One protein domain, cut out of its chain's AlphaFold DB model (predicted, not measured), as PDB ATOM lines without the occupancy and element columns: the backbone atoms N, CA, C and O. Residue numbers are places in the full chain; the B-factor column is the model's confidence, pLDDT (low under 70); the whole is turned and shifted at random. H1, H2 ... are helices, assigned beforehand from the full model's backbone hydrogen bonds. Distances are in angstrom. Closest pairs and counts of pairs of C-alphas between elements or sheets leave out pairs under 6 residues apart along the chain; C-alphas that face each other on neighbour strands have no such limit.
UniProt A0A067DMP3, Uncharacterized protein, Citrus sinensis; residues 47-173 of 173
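What this domain is: This is residues 47 to 173 of the 173 residues of an uncharacterized protein of Citrus sinensis (UniProt A0A067DMP3). Helix H3 runs through the middle; H1 and H6 cross it on opposite sides, and H2 packs across its first part. The 127 printed residues hold six named helices and no named strand, class all helix. The whole is compact, with radius of gyration of the C-alphas 14.4 A, and spans 41 by 36 by 23 A.

Where its parts are: Find C-alpha 57 at (-31.651, -34.351, 68.045); H1 runs 32.0 A to residue 77. H2 is residues 81 to 96, H3 108 to 130, H4 140 to 143, H5 147 to 152, and H6 157 to 171, with C-alpha 171 at (-9.902, -26.578, 93.008).

How they stand to each other: The hub H3 touches H1, closest C-alphas 121 and 66, 5.2 A; H2, 112 and 88, 5.6 A; and H6, 119 and 160, 6.8 A, about perpendicular at 87 degrees. H3 is near H4 and H5. In H3 and H5 every O i to N i+4 pair is within hydrogen-bond range.

The domain as a whole: The link H2 to H3 is long; pLDDT is under 70 in residues 54 to 61 and 131 to 173.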
ATOM      1  N   VAL A  47     -20.929 -32.303  69.032       74.25
ATOM      2  CA  VAL A  47     -21.307 -31.880  70.380       74.25
ATOM      3  C   VAL A  47     -21.677 -30.406  70.356       74.25
ATOM      4  O   VAL A  47     -20.963 -29.605  69.747       74.25
ATOM      5  N   ALA A  48     -22.795 -30.056  70.992       81.31
ATOM      6  CA  ALA A  48     -23.151 -28.670  71.257       81.31
ATOM      7  C   ALA A  48     -22.329 -28.165  72.440       81.31
ATOM      8  O   ALA A  48     -22.291 -28.828  73.471       81.31
ATOM      9  N   ILE A  49     -21.702 -27.000  72.320       81.75
ATOM     10  CA  ILE A  49     -21.112 -26.295  73.460       81.75
ATOM     11  C   ILE A  49     -21.774 -24.925  73.568       81.75
ATOM     12  O   ILE A  49     -21.838 -24.162  72.598       81.75
ATOM     13  N   GLY A  50     -22.254 -24.611  74.764       84.50
ATOM     14  CA  GLY A  50     -22.945 -23.377  75.075       84.50
ATOM     15  C   GLY A  50     -24.387 -23.310  74.550       84.50
ATOM     16  O   GLY A  50     -24.921 -24.251  73.957       84.50
ATOM     17  N   PRO A  51     -25.043 -22.156  74.755       82.81
ATOM     18  CA  PRO A  51     -26.490 -22.015  74.627       82.81
ATOM     19  C   PRO A  51     -26.979 -21.920  73.177       82.81
ATOM     20  O   PRO A  51     -28.140 -22.202  72.907       82.81
ATOM     21  N   TYR A  52     -26.125 -21.527  72.226       78.75
ATOM     22  CA  TYR A  52     -26.550 -21.261  70.842       78.75
ATOM     23  C   TYR A  52     -26.810 -22.514  70.002       78.75
ATOM     24  O   TYR A  52     -27.369 -22.406  68.912       78.75
ATOM     25  N   HIS A  53     -26.400 -23.684  70.487       71.75
ATOM     26  CA  HIS A  53     -26.491 -24.942  69.748       71.75
ATOM     27  C   HIS A  53     -27.228 -26.045  70.522       71.75
ATOM     28  O   HIS A  53     -27.147 -27.215  70.154       71.75
ATOM     29  N   ARG A  54     -27.930 -25.684  71.601       66.44
ATOM     30  CA  ARG A  54     -28.610 -26.630  72.492       66.44
ATOM     31  C   ARG A  54     -29.854 -27.239  71.816       66.44
ATOM     32  O   ARG A  54     -30.501 -26.579  71.008       66.44
ATOM     33  N   TYR A  55     -30.184 -28.482  72.186       62.25
ATOM     34  CA  TYR A  55     -31.418 -29.210  71.825       62.25
ATOM     35  C   TYR A  55     -31.605 -29.595  70.352       62.25
ATOM     36  O   TYR A  55     -32.714 -29.533  69.827       62.25
ATOM     37  N   LYS A  56     -30.541 -30.036  69.680       67.25
ATOM     38  CA  LYS A  56     -30.678 -30.676  68.364       67.25
ATOM     39  C   LYS A  56     -30.561 -32.183  68.490       67.25
ATOM     40  O   LYS A  56     -29.623 -32.673  69.119       67.25
ATOM     41  N   ASP A  57     -31.495 -32.902  67.876       66.25
ATOM     42  CA  ASP A  57     -31.651 -34.351  68.045       66.25
ATOM     43  C   ASP A  57     -30.374 -35.129  67.706       66.25
ATOM     44  O   ASP A  57     -30.007 -36.073  68.408       66.25
ATOM     45  N   HIS A  58     -29.625 -34.680  66.693       66.19
ATOM     46  CA  HIS A  58     -28.369 -35.313  66.281       66.19
ATOM     47  C   HIS A  58     -27.216 -35.139  67.285       66.19
ATOM     48  O   HIS A  58     -26.194 -35.807  67.148       66.19
ATOM     49  N   LEU A  59     -27.363 -34.278  68.298       68.31
ATOM     50  CA  LEU A  59     -26.339 -33.982  69.311       68.31
ATOM     51  C   LEU A  59     -26.593 -34.693  70.651       68.31
ATOM     52  O   LEU A  59     -25.698 -34.751  71.495       68.31
ATOM     53  N   LEU A  60     -27.772 -35.301  70.835       68.25
ATOM     54  CA  LEU A  60     -28.178 -35.952  72.090       68.25
ATOM     55  C   LEU A  60     -27.264 -37.116  72.501       68.25
ATOM     56  O   LEU A  60     -27.062 -37.361  73.692       68.25
ATOM     57  N   ALA A  61     -26.683 -37.826  71.529       66.81
ATOM     58  CA  ALA A  61     -25.734 -38.905  71.799       66.81
ATOM     59  C   ALA A  61     -24.494 -38.397  72.558       66.81
ATOM     60  O   ALA A  61     -24.026 -39.049  73.492       66.81
ATOM     61  N   PHE A  62     -24.007 -37.201  72.220       72.19
ATOM     62  CA  PHE A  62     -22.839 -36.601  72.864       72.19
ATOM     63  C   PHE A  62     -23.162 -35.918  74.191       72.19
ATOM     64  O   PHE A  62     -22.291 -35.869  75.059       72.19
ATOM     65  N   GLU A  63     -24.401 -35.476  74.411       80.06
ATOM     66  CA  GLU A  63     -24.827 -34.992  75.732       80.06
ATOM     67  C   GLU A  63     -24.677 -36.083  76.803       80.06
ATOM     68  O   GLU A  63     -24.167 -35.825  77.894       80.06
ATOM     69  N   LYS A  64     -24.993 -37.344  76.470       81.38
ATOM     70  CA  LYS A  64     -24.741 -38.486  77.369       81.38
ATOM     71  C   LYS A  64     -23.250 -38.671  77.669       81.38
ATOM     72  O   LYS A  64     -22.885 -39.004  78.795       81.38
ATOM     73  N   HIS A  65     -22.373 -38.421  76.695       81.50
ATOM     74  CA  HIS A  65     -20.924 -38.523  76.897       81.50
ATOM     75  C   HIS A  65     -20.393 -37.438  77.845       81.50
ATOM     76  O   HIS A  65     -19.487 -37.716  78.632       81.50
ATOM     77  N   LYS A  66     -20.973 -36.229  77.853       87.06
ATOM     78  CA  LYS A  66     -20.580 -35.179  78.811       87.06
ATOM     79  C   LYS A  66     -20.807 -35.603  80.264       87.06
ATOM     80  O   LYS A  66     -19.976 -35.313  81.123       87.06
ATOM     81  N   ILE A  67     -21.885 -36.344  80.531       89.44
ATOM     82  CA  ILE A  67     -22.182 -36.886  81.867       89.44
ATOM     83  C   ILE A  67     -21.074 -37.853  82.311       89.44
ATOM     84  O   ILE A  67     -20.568 -37.737  83.426       89.44
ATOM     85  N   SER A  68     -20.634 -38.755  81.427       87.56
ATOM     86  CA  SER A  68     -19.524 -39.682  81.710       87.56
ATOM     87  C   SER A  68     -18.201 -38.951  81.994       87.56
ATOM     88  O   SER A  68     -17.416 -39.358  82.857       87.56
ATOM     89  N   TYR A  69     -17.969 -37.818  81.329       86.50
ATOM     90  CA  TYR A  69     -16.791 -36.981  81.565       86.50
ATOM     91  C   TYR A  69     -16.844 -36.300  82.943       86.50
ATOM     92  O   TYR A  69     -15.841 -36.294  83.660       86.50
ATOM     93  N   LEU A  70     -18.015 -35.815  83.373       89.75
ATOM     94  CA  LEU A  70     -18.211 -35.321  84.740       89.75
ATOM     95  C   LEU A  70     -17.993 -36.432  85.783       89.75
ATOM     96  O   LEU A  70     -17.291 -36.208  86.767       89.75
ATOM     97  N   GLN A  71     -18.526 -37.636  85.562       90.94
ATOM     98  CA  GLN A  71     -18.302 -38.785  86.452       90.94
ATOM     99  C   GLN A  71     -16.813 -39.133  86.566       90.94
ATOM    100  O   GLN A  71     -16.307 -39.341  87.667       90.94
ATOM    101  N   THR A  72     -16.090 -39.131  85.443       86.88
ATOM    102  CA  THR A  72     -14.636 -39.351  85.433       86.88
ATOM    103  C   THR A  72     -13.915 -38.304  86.282       86.88
ATOM    104  O   THR A  72     -13.048 -38.645  87.086       86.88
ATOM    105  N   LEU A  73     -14.281 -37.027  86.132       86.12
ATOM    106  CA  LEU A  73     -13.703 -35.928  86.902       86.12
ATOM    107  C   LEU A  73     -13.979 -36.070  88.408       86.12
ATOM    108  O   LEU A  73     -13.061 -35.904  89.215       86.12
ATOM    109  N   ILE A  74     -15.214 -36.406  88.790       90.38
ATOM    110  CA  ILE A  74     -15.614 -36.639  90.187       90.38
ATOM    111  C   ILE A  74     -14.790 -37.783  90.784       90.38
ATOM    112  O   ILE A  74     -14.107 -37.580  91.785       90.38
ATOM    113  N   ASN A  75     -14.768 -38.942  90.124       89.62
ATOM    114  CA  ASN A  75     -14.034 -40.117  90.599       89.62
ATOM    115  C   ASN A  75     -12.535 -39.834  90.750       89.62
ATOM    116  O   ASN A  75     -11.908 -40.270  91.710       89.62
ATOM    117  N   ARG A  76     -11.957 -39.065  89.822       87.38
ATOM    118  CA  ARG A  76     -10.532 -38.718  89.835       87.38
ATOM    119  C   ARG A  76     -10.157 -37.733  90.943       87.38
ATOM    120  O   ARG A  76      -9.033 -37.765  91.427       87.38
ATOM    121  N   THR A  77     -11.039 -36.797  91.268       86.25
ATOM    122  CA  THR A  77     -10.754 -35.725  92.241       86.25
ATOM    123  C   THR A  77     -11.199 -36.072  93.655       86.25
ATOM    124  O   THR A  77     -10.765 -35.409  94.591       86.25
ATOM    125  N   GLY A  78     -12.107 -37.040  93.809       90.94
ATOM    126  CA  GLY A  78     -12.770 -37.337  95.079       90.94
ATOM    127  C   GLY A  78     -13.684 -36.213  95.580       90.94
ATOM    128  O   GLY A  78     -14.231 -36.320  96.675       90.94
ATOM    129  N   ARG A  79     -13.865 -35.127  94.811       89.62
ATOM    130  CA  ARG A  79     -14.726 -34.006  95.202       89.62
ATOM    131  C   ARG A  79     -16.190 -34.339  94.907       89.62
ATOM    132  O   ARG A  79     -16.488 -34.835  93.818       89.62
ATOM    133  N   PRO A  80     -17.119 -34.034  95.823       91.38
ATOM    134  CA  PRO A  80     -18.525 -34.344  95.627       91.38
ATOM    135  C   PRO A  80     -19.137 -33.432  94.550       91.38
ATOM    136  O   PRO A  80     -18.811 -32.248  94.446       91.38
ATOM    137  N   TYR A  81     -20.063 -33.969  93.749       90.44
ATOM    138  CA  TYR A  81     -20.691 -33.230  92.645       90.44
ATOM    139  C   TYR A  81     -21.327 -31.870  93.036       90.44
ATOM    140  O   TYR A  81     -21.252 -30.951  92.213       90.44
ATOM    141  N   PRO A  82     -21.900 -31.660  94.248       95.31
ATOM    142  CA  PRO A  82     -22.494 -30.375  94.614       95.31
ATOM    143  C   PRO A  82     -21.490 -29.220  94.630       95.31
ATOM    144  O   PRO A  82     -21.877 -28.084  94.363       95.31
ATOM    145  N   ASP A  83     -20.207 -29.482  94.887       90.62
ATOM    146  CA  ASP A  83     -19.183 -28.433  94.876       90.62
ATOM    147  C   ASP A  83     -18.982 -27.863  93.469       90.62
ATOM    148  O   ASP A  83     -18.852 -26.649  93.299       90.62
ATOM    149  N   TYR A  84     -19.052 -28.716  92.445       88.75
ATOM    150  CA  TYR A  84     -18.997 -28.287  91.050       88.75
ATOM    151  C   TYR A  84     -20.224 -27.461  90.660       88.75
ATOM    152  O   TYR A  84     -20.089 -26.440  89.985       88.75
ATOM    153  N   VAL A  85     -21.414 -27.864  91.119       92.44
ATOM    154  CA  VAL A  85     -22.656 -27.114  90.879       92.44
ATOM    155  C   VAL A  85     -22.563 -25.724  91.507       92.44
ATOM    156  O   VAL A  85     -22.800 -24.733  90.822       92.44
ATOM    157  N   ARG A  86     -22.136 -25.622  92.775       91.19
ATOM    158  CA  ARG A  86     -21.932 -24.330  93.460       91.19
ATOM    159  C   ARG A  86     -20.903 -23.457  92.742       91.19
ATOM    160  O   ARG A  86     -21.107 -22.251  92.618       91.19
ATOM    161  N   ALA A  87     -19.820 -24.055  92.245       87.69
ATOM    162  CA  ALA A  87     -18.802 -23.341  91.480       87.69
ATOM    163  C   ALA A  87     -19.375 -22.723  90.200       87.69
ATOM    164  O   ALA A  87     -19.130 -21.551  89.919       87.69
ATOM    165  N   MET A  88     -20.155 -23.497  89.439       90.06
ATOM    166  CA  MET A  88     -20.800 -23.017  88.215       90.06
ATOM    167  C   MET A  88     -21.875 -21.974  88.518       90.06
ATOM    168  O   MET A  88     -21.933 -20.950  87.841       90.06
ATOM    169  N   TRP A  89     -22.648 -22.171  89.587       91.81
ATOM    170  CA  TRP A  89     -23.645 -21.213  90.063       91.81
ATOM    171  C   TRP A  89     -23.041 -19.840  90.370       91.81
ATOM    172  O   TRP A  89     -23.576 -18.815  89.953       91.81
ATOM    173  N   ALA A  90     -21.896 -19.810  91.058       88.06
ATOM    174  CA  ALA A  90     -21.190 -18.573  91.390       88.06
ATOM    175  C   ALA A  90     -20.602 -17.854  90.160       88.06
ATOM    176  O   ALA A  90     -20.312 -16.660  90.220       88.06
ATOM    177  N   LEU A  91     -20.400 -18.567  89.048       86.56
ATOM    178  CA  LEU A  91     -19.854 -18.017  87.804       86.56
ATOM    179  C   LEU A  91     -20.925 -17.606  86.799       86.56
ATOM    180  O   LEU A  91     -20.586 -16.988  85.787       86.56
ATOM    181  N   GLU A  92     -22.179 -17.958  87.065       89.69
ATOM    182  CA  GLU A  92     -23.263 -17.924  86.097       89.69
ATOM    183  C   GLU A  92     -23.443 -16.546  85.462       89.69
ATOM    184  O   GLU A  92     -23.284 -16.414  84.251       89.69
ATOM    185  N   GLU A  93     -23.669 -15.510  86.268       87.31
ATOM    186  CA  GLU A  93     -23.914 -14.148  85.786       87.31
ATOM    187  C   GLU A  93     -22.747 -13.641  84.925       87.31
ATOM    188  O   GLU A  93     -22.922 -13.143  83.810       87.31
ATOM    189  N   ARG A  94     -21.514 -13.848  85.402       83.44
ATOM    190  CA  ARG A  94     -20.306 -13.443  84.676       83.44
ATOM    191  C   ARG A  94     -20.156 -14.204  83.360       83.44
ATOM    192  O   ARG A  94     -19.622 -13.647  82.401       83.44
ATOM    193  N   ALA A  95     -20.540 -15.477  83.316       84.56
ATOM    194  CA  ALA A  95     -20.499 -16.289  82.105       84.56
ATOM    195  C   ALA A  95     -21.615 -15.895  81.129       84.56
ATOM    196  O   ALA A  95     -21.345 -15.747  79.940       84.56
ATOM    197  N   ARG A  96     -22.830 -15.643  81.624       86.81
ATOM    198  CA  ARG A  96     -23.974 -15.164  80.842       86.81
ATOM    199  C   ARG A  96     -23.665 -13.839  80.157       86.81
ATOM    200  O   ARG A  96     -23.863 -13.731  78.953       86.81
ATOM    201  N   ASN A  97     -23.057 -12.897  80.874       82.69
ATOM    202  CA  ASN A  97     -22.659 -11.592  80.331       82.69
ATOM    203  C   ASN A  97     -21.552 -11.667  79.262       82.69
ATOM    204  O   ASN A  97     -21.264 -10.673  78.603       82.69
ATOM    205  N   CYS A  98     -20.911 -12.827  79.069       81.81
ATOM    206  CA  CYS A  98     -19.957 -13.026  77.975       81.81
ATOM    207  C   CYS A  98     -20.648 -13.339  76.637       81.81
ATOM    208  O   CYS A  98     -20.010 -13.196  75.591       81.81
ATOM    209  N   TYR A  99     -21.910 -13.781  76.657       80.31
ATOM    210  CA  TYR A  99     -22.689 -14.108  75.467       80.31
ATOM    211  C   TYR A  99     -23.351 -12.856  74.883       80.31
ATOM    212  O   TYR A  99     -23.992 -12.080  75.583       80.31
ATOM    213  N   GLY A 100     -23.176 -12.656  73.580       78.00
ATOM    214  CA  GLY A 100     -23.752 -11.558  72.818       78.00
ATOM    215  C   GLY A 100     -25.194 -11.844  72.414       78.00
ATOM    216  O   GLY A 100     -25.546 -12.962  72.029       78.00
ATOM    217  N   GLY A 101     -26.033 -10.813  72.462       74.88
ATOM    218  CA  GLY A 101     -27.478 -10.968  72.308       74.88
ATOM    219  C   GLY A 101     -28.140 -11.576  73.549       74.88
ATOM    220  O   GLY A 101     -27.483 -11.939  74.521       74.88
ATOM    221  N   SER A 102     -29.471 -11.665  73.532       75.69
ATOM    222  CA  SER A 102     -30.214 -12.229  74.659       75.69
ATOM    223  C   SER A 102     -30.166 -13.758  74.643       75.69
ATOM    224  O   SER A 102     -30.549 -14.383  73.651       75.69
ATOM    225  N   ILE A 103     -29.765 -14.356  75.767       82.56
ATOM    226  CA  ILE A 103     -29.992 -15.777  76.073       82.56
ATOM    227  C   ILE A 103     -31.079 -15.956  77.145       82.56
ATOM    228  O   ILE A 103     -31.042 -16.896  77.932       82.56
ATOM    229  N   SER A 104     -32.056 -15.042  77.185       81.44
ATOM    230  CA  SER A 104     -33.178 -15.054  78.140       81.44
ATOM    231  C   SER A 104     -34.088 -16.279  78.031       81.44
ATOM    232  O   SER A 104     -34.883 -16.514  78.930       81.44
ATOM    233  N   PHE A 105     -33.988 -17.048  76.943       84.62
ATOM    234  CA  PHE A 105     -34.698 -18.319  76.780       84.62
ATOM    235  C   PHE A 105     -34.164 -19.425  77.699       84.62
ATOM    236  O   PHE A 105     -34.796 -20.469  77.802       84.62
ATOM    237  N   LEU A 106     -32.993 -19.222  78.312       87.00
ATOM    238  CA  LEU A 106     -32.381 -20.178  79.221       87.00
ATOM    239  C   LEU A 106     -32.409 -19.617  80.633       87.00
ATOM    240  O   LEU A 106     -31.783 -18.581  80.894       87.00
ATOM    241  N   ASP A 107     -33.110 -20.301  81.531       92.62
ATOM    242  CA  ASP A 107     -33.108 -19.925  82.935       92.62
ATOM    243  C   ASP A 107     -31.722 -20.140  83.570       92.62
ATOM    244  O   ASP A 107     -30.738 -20.529  82.920       92.62
ATOM    245  N   LYS A 108     -31.603 -19.755  84.838       92.88
ATOM    246  CA  LYS A 108     -30.337 -19.839  85.560       92.88
ATOM    247  C   LYS A 108     -29.907 -21.288  85.773       92.88
ATOM    248  O   LYS A 108     -28.735 -21.601  85.564       92.88
ATOM    249  N   ASP A 109     -30.837 -22.150  86.154       94.62
ATOM    250  CA  ASP A 109     -30.576 -23.531  86.550       94.62
ATOM    251  C   ASP A 109     -30.114 -24.342  85.335       94.62
ATOM    252  O   ASP A 109     -29.056 -24.979  85.366       94.62
ATOM    253  N   ASP A 110     -30.827 -24.206  84.218       91.75
ATOM    254  CA  ASP A 110     -30.486 -24.806  82.937       91.75
ATOM    255  C   ASP A 110     -29.126 -24.333  82.429       91.75
ATOM    256  O   ASP A 110     -28.364 -25.113  81.843       91.75
ATOM    257  N   PHE A 111     -28.800 -23.053  82.611       89.88
ATOM    258  CA  PHE A 111     -27.518 -22.509  82.174       89.88
ATOM    259  C   PHE A 111     -26.361 -23.000  83.043       89.88
ATOM    260  O   PHE A 111     -25.323 -23.379  82.499       89.88
ATOM    261  N   VAL A 112     -26.543 -23.078  84.364       91.56
ATOM    262  CA  VAL A 112     -25.559 -23.669  85.284       91.56
ATOM    263  C   VAL A 112     -25.313 -25.136  84.949       91.56
ATOM    264  O   VAL A 112     -24.159 -25.564  84.873       91.56
ATOM    265  N   GLN A 113     -26.376 -25.901  84.699       92.56
ATOM    266  CA  GLN A 113     -26.269 -27.308  84.330       92.56
ATOM    267  C   GLN A 113     -25.489 -27.492  83.019       92.56
ATOM    268  O   GLN A 113     -24.582 -28.321  82.942       92.56
ATOM    269  N   MET A 114     -25.786 -26.680  82.003       90.12
ATOM    270  CA  MET A 114     -25.050 -26.685  80.737       90.12
ATOM    271  C   MET A 114     -23.580 -26.301  80.924       90.12
ATOM    272  O   MET A 114     -22.706 -27.006  80.430       90.12
ATOM    273  N   MET A 115     -23.287 -25.230  81.675       89.38
ATOM    274  CA  MET A 115     -21.909 -24.827  81.980       89.38
ATOM    275  C   MET A 115     -21.113 -25.955  82.639       89.38
ATOM    276  O   MET A 115     -19.944 -26.152  82.305       89.38
ATOM    277  N   LEU A 116     -21.743 -26.692  83.557       91.06
ATOM    278  CA  LEU A 116     -21.118 -27.812  84.244       91.06
ATOM    279  C   LEU A 116     -20.736 -28.923  83.262       91.06
ATOM    280  O   LEU A 116     -19.567 -29.300  83.187       91.06
ATOM    281  N   PHE A 117     -21.700 -29.430  82.492       90.31
ATOM    282  CA  PHE A 117     -21.449 -30.536  81.569       90.31
ATOM    283  C   PHE A 117     -20.476 -30.153  80.453       90.31
ATOM    284  O   PHE A 117     -19.532 -30.899  80.182       90.31
ATOM    285  N   ASP A 118     -20.650 -28.976  79.854       87.12
ATOM    286  CA  ASP A 118     -19.779 -28.481  78.787       87.12
ATOM    287  C   ASP A 118     -18.361 -28.236  79.293       87.12
ATOM    288  O   ASP A 118     -17.384 -28.619  78.647       87.12
ATOM    289  N   GLY A 119     -18.234 -27.618  80.469       85.44
ATOM    290  CA  GLY A 119     -16.940 -27.300  81.043       85.44
ATOM    291  C   GLY A 119     -16.154 -28.544  81.438       85.44
ATOM    292  O   GLY A 119     -14.977 -28.665  81.088       85.44
ATOM    293  N   CYS A 120     -16.802 -29.503  82.100       87.50
ATOM    294  CA  CYS A 120     -16.177 -30.776  82.453       87.50
ATOM    295  C   CYS A 120     -15.772 -31.574  81.212       87.50
ATOM    296  O   CYS A 120     -14.662 -32.109  81.168       87.50
ATOM    297  N   PHE A 121     -16.623 -31.596  80.184       85.81
ATOM    298  CA  PHE A 121     -16.306 -32.233  78.913       85.81
ATOM    299  C   PHE A 121     -15.046 -31.632  78.277       85.81
ATOM    300  O   PHE A 121     -14.102 -32.362  77.979       85.81
ATOM    301  N   ILE A 122     -14.975 -30.304  78.140       82.19
ATOM    302  CA  ILE A 122     -13.820 -29.616  77.540       82.19
ATOM    303  C   ILE A 122     -12.534 -29.886  78.329       82.19
ATOM    304  O   ILE A 122     -11.503 -30.195  77.731       82.19
ATOM    305  N   VAL A 123     -12.576 -29.793  79.663       81.94
ATOM    306  CA  VAL A 123     -11.400 -30.007  80.525       81.94
ATOM    307  C   VAL A 123     -10.845 -31.420  80.369       81.94
ATOM    308  O   VAL A 123      -9.635 -31.597  80.203       81.94
ATOM    309  N   GLU A 124     -11.709 -32.431  80.400       81.81
ATOM    310  CA  GLU A 124     -11.283 -33.824  80.281       81.81
ATOM    311  C   GLU A 124     -10.837 -34.165  78.846       81.81
ATOM    312  O   GLU A 124      -9.832 -34.856  78.685       81.81
ATOM    313  N   VAL A 125     -11.468 -33.606  77.801       78.06
ATOM    314  CA  VAL A 125     -10.981 -33.734  76.409       78.06
ATOM    315  C   VAL A 125      -9.568 -33.155  76.269       78.06
ATOM    316  O   VAL A 125      -8.680 -33.814  75.725       78.06
ATOM    317  N   ILE A 126      -9.322 -31.949  76.796       76.31
ATOM    318  CA  ILE A 126      -7.998 -31.306  76.742       76.31
ATOM    319  C   ILE A 126      -6.961 -32.128  77.512       76.31
ATOM    320  O   ILE A 126      -5.863 -32.360  77.001       76.31
ATOM    321  N   ARG A 127      -7.301 -32.617  78.712       76.00
ATOM    322  CA  ARG A 127      -6.414 -33.486  79.501       76.00
ATOM    323  C   ARG A 127      -6.038 -34.758  78.749       76.00
ATOM    324  O   ARG A 127      -4.855 -35.073  78.681       76.00
ATOM    325  N   ARG A 128      -7.012 -35.475  78.181       74.56
ATOM    326  CA  ARG A 128      -6.781 -36.726  77.431       74.56
ATOM    327  C   ARG A 128      -5.961 -36.498  76.160       74.56
ATOM    328  O   ARG A 128      -5.199 -37.371  75.737       74.56
ATOM    329  N   PHE A 129      -6.070 -35.310  75.563       71.12
ATOM    330  CA  PHE A 129      -5.216 -34.931  74.444       71.12
ATOM    331  C   PHE A 129      -3.768 -34.677  74.879       71.12
ATOM    332  O   PHE A 129      -2.852 -35.239  74.273       71.12
ATOM    333  N   ALA A 130      -3.573 -33.883  75.938       70.62
ATOM    334  CA  ALA A 130      -2.257 -33.498  76.449       70.62
ATOM    335  C   ALA A 130      -1.494 -34.665  77.103       70.62
ATOM    336  O   ALA A 130      -0.278 -34.773  76.958       70.62
ATOM    337  N   LEU A 131      -2.194 -35.562  77.799       67.75
ATOM    338  CA  LEU A 131      -1.607 -36.667  78.556       67.75
ATOM    339  C   LEU A 131      -1.944 -37.999  77.884       67.75
ATOM    340  O   LEU A 131      -2.975 -38.614  78.153       67.75
ATOM    341  N   LYS A 132      -1.041 -38.463  77.010       63.41
ATOM    342  CA  LYS A 132      -1.267 -39.661  76.182       63.41
ATOM    343  C   LYS A 132      -1.504 -40.952  76.980       63.41
ATOM    344  O   LYS A 132      -2.125 -41.864  76.454       63.41
ATOM    345  N   HIS A 133      -1.037 -41.019  78.225       65.38
ATOM    346  CA  HIS A 133      -1.192 -42.179  79.108       65.38
ATOM    347  C   HIS A 133      -2.567 -42.256  79.794       65.38
ATOM    348  O   HIS A 133      -2.888 -43.273  80.390       65.38
ATOM    349  N   LEU A 134      -3.390 -41.201  79.724       58.88
ATOM    350  CA  LEU A 134      -4.763 -41.197  80.253       58.88
ATOM    351  C   LEU A 134      -5.794 -41.701  79.232       58.88
ATOM    352  O   LEU A 134      -6.999 -41.542  79.424       58.88
ATOM    353  N   ARG A 135      -5.324 -42.244  78.108       62.41
ATOM    354  CA  ARG A 135      -6.154 -42.733  77.010       62.41
ATOM    355  C   ARG A 135      -6.587 -44.161  77.333       62.41
ATOM    356  O   ARG A 135      -5.761 -45.063  77.303       62.41
ATOM    357  N   GLY A 136      -7.862 -44.357  77.661       56.47
ATOM    358  CA  GLY A 136      -8.457 -45.695  77.654       56.47
ATOM    359  C   GLY A 136      -8.656 -46.166  76.212       56.47
ATOM    360  O   GLY A 136      -9.008 -45.352  75.356       56.47
ATOM    361  N   GLU A 137      -8.443 -47.455  75.942       51.34
ATOM    362  CA  GLU A 137      -8.594 -48.044  74.598       51.34
ATOM    363  C   GLU A 137     -10.032 -47.928  74.040       51.34
ATOM    364  O   GLU A 137     -10.223 -47.908  72.825       51.34
ATOM    365  N   ASP A 138     -11.028 -47.728  74.912       55.22
ATOM    366  CA  ASP A 138     -12.455 -47.664  74.570       55.22
ATOM    367  C   ASP A 138     -13.056 -46.247  74.498       55.22
ATOM    368  O   ASP A 138     -14.277 -46.108  74.457       55.22
ATOM    369  N   ASP A 139     -12.261 -45.169  74.471       57.19
ATOM    370  CA  ASP A 139     -12.830 -43.812  74.377       57.19
ATOM    371  C   ASP A 139     -13.297 -43.478  72.937       57.19
ATOM    372  O   ASP A 139     -12.462 -43.262  72.045       57.19
ATOM    373  N   PRO A 140     -14.618 -43.365  72.673       55.25
ATOM    374  CA  PRO A 140     -15.141 -43.052  71.343       55.25
ATOM    375  C   PRO A 140     -14.688 -41.679  70.824       55.25
ATOM    376  O   PRO A 140     -14.613 -41.486  69.612       55.25
ATOM    377  N   ASN A 141     -14.299 -40.747  71.701       54.53
ATOM    378  CA  ASN A 141     -13.778 -39.445  71.281       54.53
ATOM    379  C   ASN A 141     -12.380 -39.549  70.655       54.53
ATOM    380  O   ASN A 141     -11.980 -38.648  69.923       54.53
ATOM    381  N   PHE A 142     -11.640 -40.634  70.907       52.12
ATOM    382  CA  PHE A 142     -10.306 -40.832  70.342       52.12
ATOM    383  C   PHE A 142     -10.319 -41.634  69.033       52.12
ATOM    384  O   PHE A 142      -9.472 -41.397  68.174       52.12
ATOM    385  N   LYS A 143     -11.333 -42.489  68.806       48.31
ATOM    386  CA  LYS A 143     -11.611 -43.036  67.459       48.31
ATOM    387  C   LYS A 143     -11.924 -41.920  66.454       48.31
ATOM    388  O   LYS A 143     -11.647 -42.058  65.266       48.31
ATOM    389  N   LEU A 144     -12.439 -40.785  66.931       52.88
ATOM    390  CA  LEU A 144     -12.662 -39.580  66.140       52.88
ATOM    391  C   LEU A 144     -11.556 -38.542  66.388       52.88
ATOM    392  O   LEU A 144     -11.778 -37.540  67.059       52.88
ATOM    393  N   GLY A 145     -10.388 -38.688  65.751       52.91
ATOM    394  CA  GLY A 145      -9.299 -37.682  65.751       52.91
ATOM    395  C   GLY A 145      -9.689 -36.249  65.313       52.91
ATOM    396  O   GLY A 145      -8.857 -35.345  65.312       52.91
ATOM    397  N   TRP A 146     -10.963 -36.024  64.982       58.03
ATOM    398  CA  TRP A 146     -11.585 -34.777  64.542       58.03
ATOM    399  C   TRP A 146     -12.387 -34.042  65.635       58.03
ATOM    400  O   TRP A 146     -12.895 -32.949  65.369       58.03
ATOM    401  N   VAL A 147     -12.516 -34.589  66.857       62.16
ATOM    402  CA  VAL A 147     -13.279 -33.941  67.947       62.16
ATOM    403  C   VAL A 147     -12.694 -32.572  68.299       62.16
ATOM    404  O   VAL A 147     -13.427 -31.589  68.338       62.16
ATOM    405  N   LEU A 148     -11.376 -32.463  68.478       60.72
ATOM    406  CA  LEU A 148     -10.739 -31.186  68.820       60.72
ATOM    407  C   LEU A 148     -10.909 -30.113  67.740       60.72
ATOM    408  O   LEU A 148     -11.395 -29.040  68.091       60.72
ATOM    409  N   PRO A 149     -10.608 -30.372  66.448       59.31
ATOM    410  CA  PRO A 149     -10.948 -29.438  65.378       59.31
ATOM    411  C   PRO A 149     -12.412 -28.985  65.422       59.31
ATOM    412  O   PRO A 149     -12.679 -27.800  65.267       59.31
ATOM    413  N   SER A 150     -13.345 -29.896  65.721       60.72
ATOM    414  CA  SER A 150     -14.785 -29.603  65.780       60.72
ATOM    415  C   SER A 150     -15.205 -28.746  66.980       60.72
ATOM    416  O   SER A 150     -16.219 -28.056  66.900       60.72
ATOM    417  N   ILE A 151     -14.463 -28.779  68.094       61.12
ATOM    418  CA  ILE A 151     -14.679 -27.874  69.237       61.12
ATOM    419  C   ILE A 151     -13.981 -26.529  68.956       61.12
ATOM    420  O   ILE A 151     -14.530 -25.473  69.277       61.12
ATOM    421  N   VAL A 152     -12.792 -26.534  68.327       57.62
ATOM    422  CA  VAL A 152     -12.036 -25.312  67.966       57.62
ATOM    423  C   VAL A 152     -12.848 -24.440  67.008       57.62
ATOM    424  O   VAL A 152     -12.912 -23.224  67.195       57.62
ATOM    425  N   THR A 153     -13.513 -25.045  66.021       55.16
ATOM    426  CA  THR A 153     -14.333 -24.329  65.031       55.16
ATOM    427  C   THR A 153     -15.599 -23.699  65.612       55.16
ATOM    428  O   THR A 153     -16.111 -22.751  65.028       55.16
ATOM    429  N   GLN A 154     -16.081 -24.147  66.777       57.50
ATOM    430  CA  GLN A 154     -17.257 -23.563  67.442       57.50
ATOM    431  C   GLN A 154     -16.952 -22.257  68.199       57.50
ATOM    432  O   GLN A 154     -17.852 -21.657  68.781       57.50
ATOM    433  N   GLY A 155     -15.693 -21.799  68.233       53.50
ATOM    434  CA  GLY A 155     -15.305 -20.549  68.903       53.50
ATOM    435  C   GLY A 155     -15.284 -20.613  70.439       53.50
ATOM    436  O   GLY A 155     -14.816 -19.677  71.085       53.50
ATOM    437  N   CYS A 156     -15.710 -21.725  71.046       51.72
ATOM    438  CA  CYS A 156     -15.802 -21.892  72.501       51.72
ATOM    439  C   CYS A 156     -14.437 -22.071  73.201       51.72
ATOM    440  O   CYS A 156     -14.315 -21.824  74.404       51.72
ATOM    441  N   LEU A 157     -13.392 -22.482  72.471       47.19
ATOM    442  CA  LEU A 157     -12.116 -22.907  73.066       47.19
ATOM    443  C   LEU A 157     -11.261 -21.782  73.650       47.19
ATOM    444  O   LEU A 157     -10.531 -22.026  74.606       47.19
ATOM    445  N   LYS A 158     -11.343 -20.553  73.130       45.81
ATOM    446  CA  LYS A 158     -10.469 -19.474  73.620       45.81
ATOM    447  C   LYS A 158     -10.800 -19.033  75.050       45.81
ATOM    448  O   LYS A 158      -9.908 -18.552  75.736       45.81
ATOM    449  N   TYR A 159     -12.041 -19.213  75.522       46.66
ATOM    450  CA  TYR A 159     -12.489 -18.621  76.793       46.66
ATOM    451  C   TYR A 159     -13.017 -19.612  77.837       46.66
ATOM    452  O   TYR A 159     -12.769 -19.388  79.024       46.66
ATOM    453  N   LEU A 160     -13.667 -20.722  77.448       47.72
ATOM    454  CA  LEU A 160     -14.022 -21.776  78.414       47.72
ATOM    455  C   LEU A 160     -12.760 -22.382  79.026       47.72
ATOM    456  O   LEU A 160     -12.705 -22.550  80.235       47.72
ATOM    457  N   VAL A 161     -11.701 -22.585  78.238       51.09
ATOM    458  CA  VAL A 161     -10.409 -23.070  78.745       51.09
ATOM    459  C   VAL A 161      -9.755 -22.047  79.673       51.09
ATOM    460  O   VAL A 161      -9.316 -22.414  80.755       51.09
ATOM    461  N   PHE A 162      -9.752 -20.758  79.316       42.38
ATOM    462  CA  PHE A 162      -9.101 -19.714  80.118       42.38
ATOM    463  C   PHE A 162      -9.813 -19.456  81.459       42.38
ATOM    464  O   PHE A 162      -9.159 -19.284  82.487       42.38
ATOM    465  N   LYS A 163     -11.155 -19.493  81.493       44.31
ATOM    466  CA  LYS A 163     -11.916 -19.352  82.748       44.31
ATOM    467  C   LYS A 163     -12.029 -20.657  83.539       44.31
ATOM    468  O   LYS A 163     -11.989 -20.592  84.763       44.31
ATOM    469  N   LEU A 164     -12.091 -21.831  82.901       46.78
ATOM    470  CA  LEU A 164     -12.032 -23.113  83.616       46.78
ATOM    471  C   LEU A 164     -10.639 -23.406  84.170       46.78
ATOM    472  O   LEU A 164     -10.557 -24.067  85.195       46.78
ATOM    473  N   TYR A 165      -9.562 -22.862  83.590       42.88
ATOM    474  CA  TYR A 165      -8.246 -22.854  84.239       42.88
ATOM    475  C   TYR A 165      -8.258 -22.032  85.535       42.88
ATOM    476  O   TYR A 165      -7.680 -22.470  86.522       42.88
ATOM    477  N   GLN A 166      -8.976 -20.899  85.594       36.28
ATOM    478  CA  GLN A 166      -9.176 -20.176  86.862       36.28
ATOM    479  C   GLN A 166     -10.039 -20.959  87.867       36.28
ATOM    480  O   GLN A 166      -9.840 -20.830  89.072       36.28
ATOM    481  N   VAL A 167     -10.970 -21.789  87.388       42.59
ATOM    482  CA  VAL A 167     -11.745 -22.716  88.230       42.59
ATOM    483  C   VAL A 167     -10.858 -23.858  88.726       42.59
ATOM    484  O   VAL A 167     -10.794 -24.080  89.927       42.59
ATOM    485  N   GLN A 168     -10.087 -24.517  87.858       39.12
ATOM    486  CA  GLN A 168      -9.097 -25.518  88.257       39.12
ATOM    487  C   GLN A 168      -8.094 -24.951  89.262       39.12
ATOM    488  O   GLN A 168      -7.809 -25.628  90.236       39.12
ATOM    489  N   PHE A 169      -7.639 -23.704  89.113       32.88
ATOM    490  CA  PHE A 169      -6.729 -23.083  90.082       32.88
ATOM    491  C   PHE A 169      -7.364 -22.884  91.471       32.88
ATOM    492  O   PHE A 169      -6.659 -22.925  92.473       32.88
ATOM    493  N   LYS A 170      -8.695 -22.738  91.555       35.81
ATOM    494  CA  LYS A 170      -9.436 -22.737  92.829       35.81
ATOM    495  C   LYS A 170      -9.729 -24.134  93.393       35.81
ATOM    496  O   LYS A 170     -10.121 -24.225  94.548       35.81
ATOM    497  N   PHE A 171      -9.588 -25.198  92.601       37.84
ATOM    498  CA  PHE A 171      -9.902 -26.578  93.008       37.84
ATOM    499  C   PHE A 171      -8.678 -27.515  93.052       37.84
ATOM    500  O   PHE A 171      -8.814 -28.660  93.490       37.84
ATOM    501  N   LEU A 172      -7.499 -27.046  92.622       32.38
ATOM    502  CA  LEU A 172      -6.191 -27.706  92.761       32.38
ATOM    503  C   LEU A 172      -5.410 -27.275  94.015       32.38
ATOM    504  O   LEU A 172      -4.322 -27.797  94.243       32.38
ATOM    505  N   HIS A 173      -5.980 -26.384  94.827       33.22
ATOM    506  CA  HIS A 173      -5.524 -26.075  96.179       33.22
ATOM    507  C   HIS A 173      -6.661 -26.307  97.177       33.22
ATOM    508  O   HIS A 173      -7.844 -26.141  96.786       33.22
TER     509      HIS A 173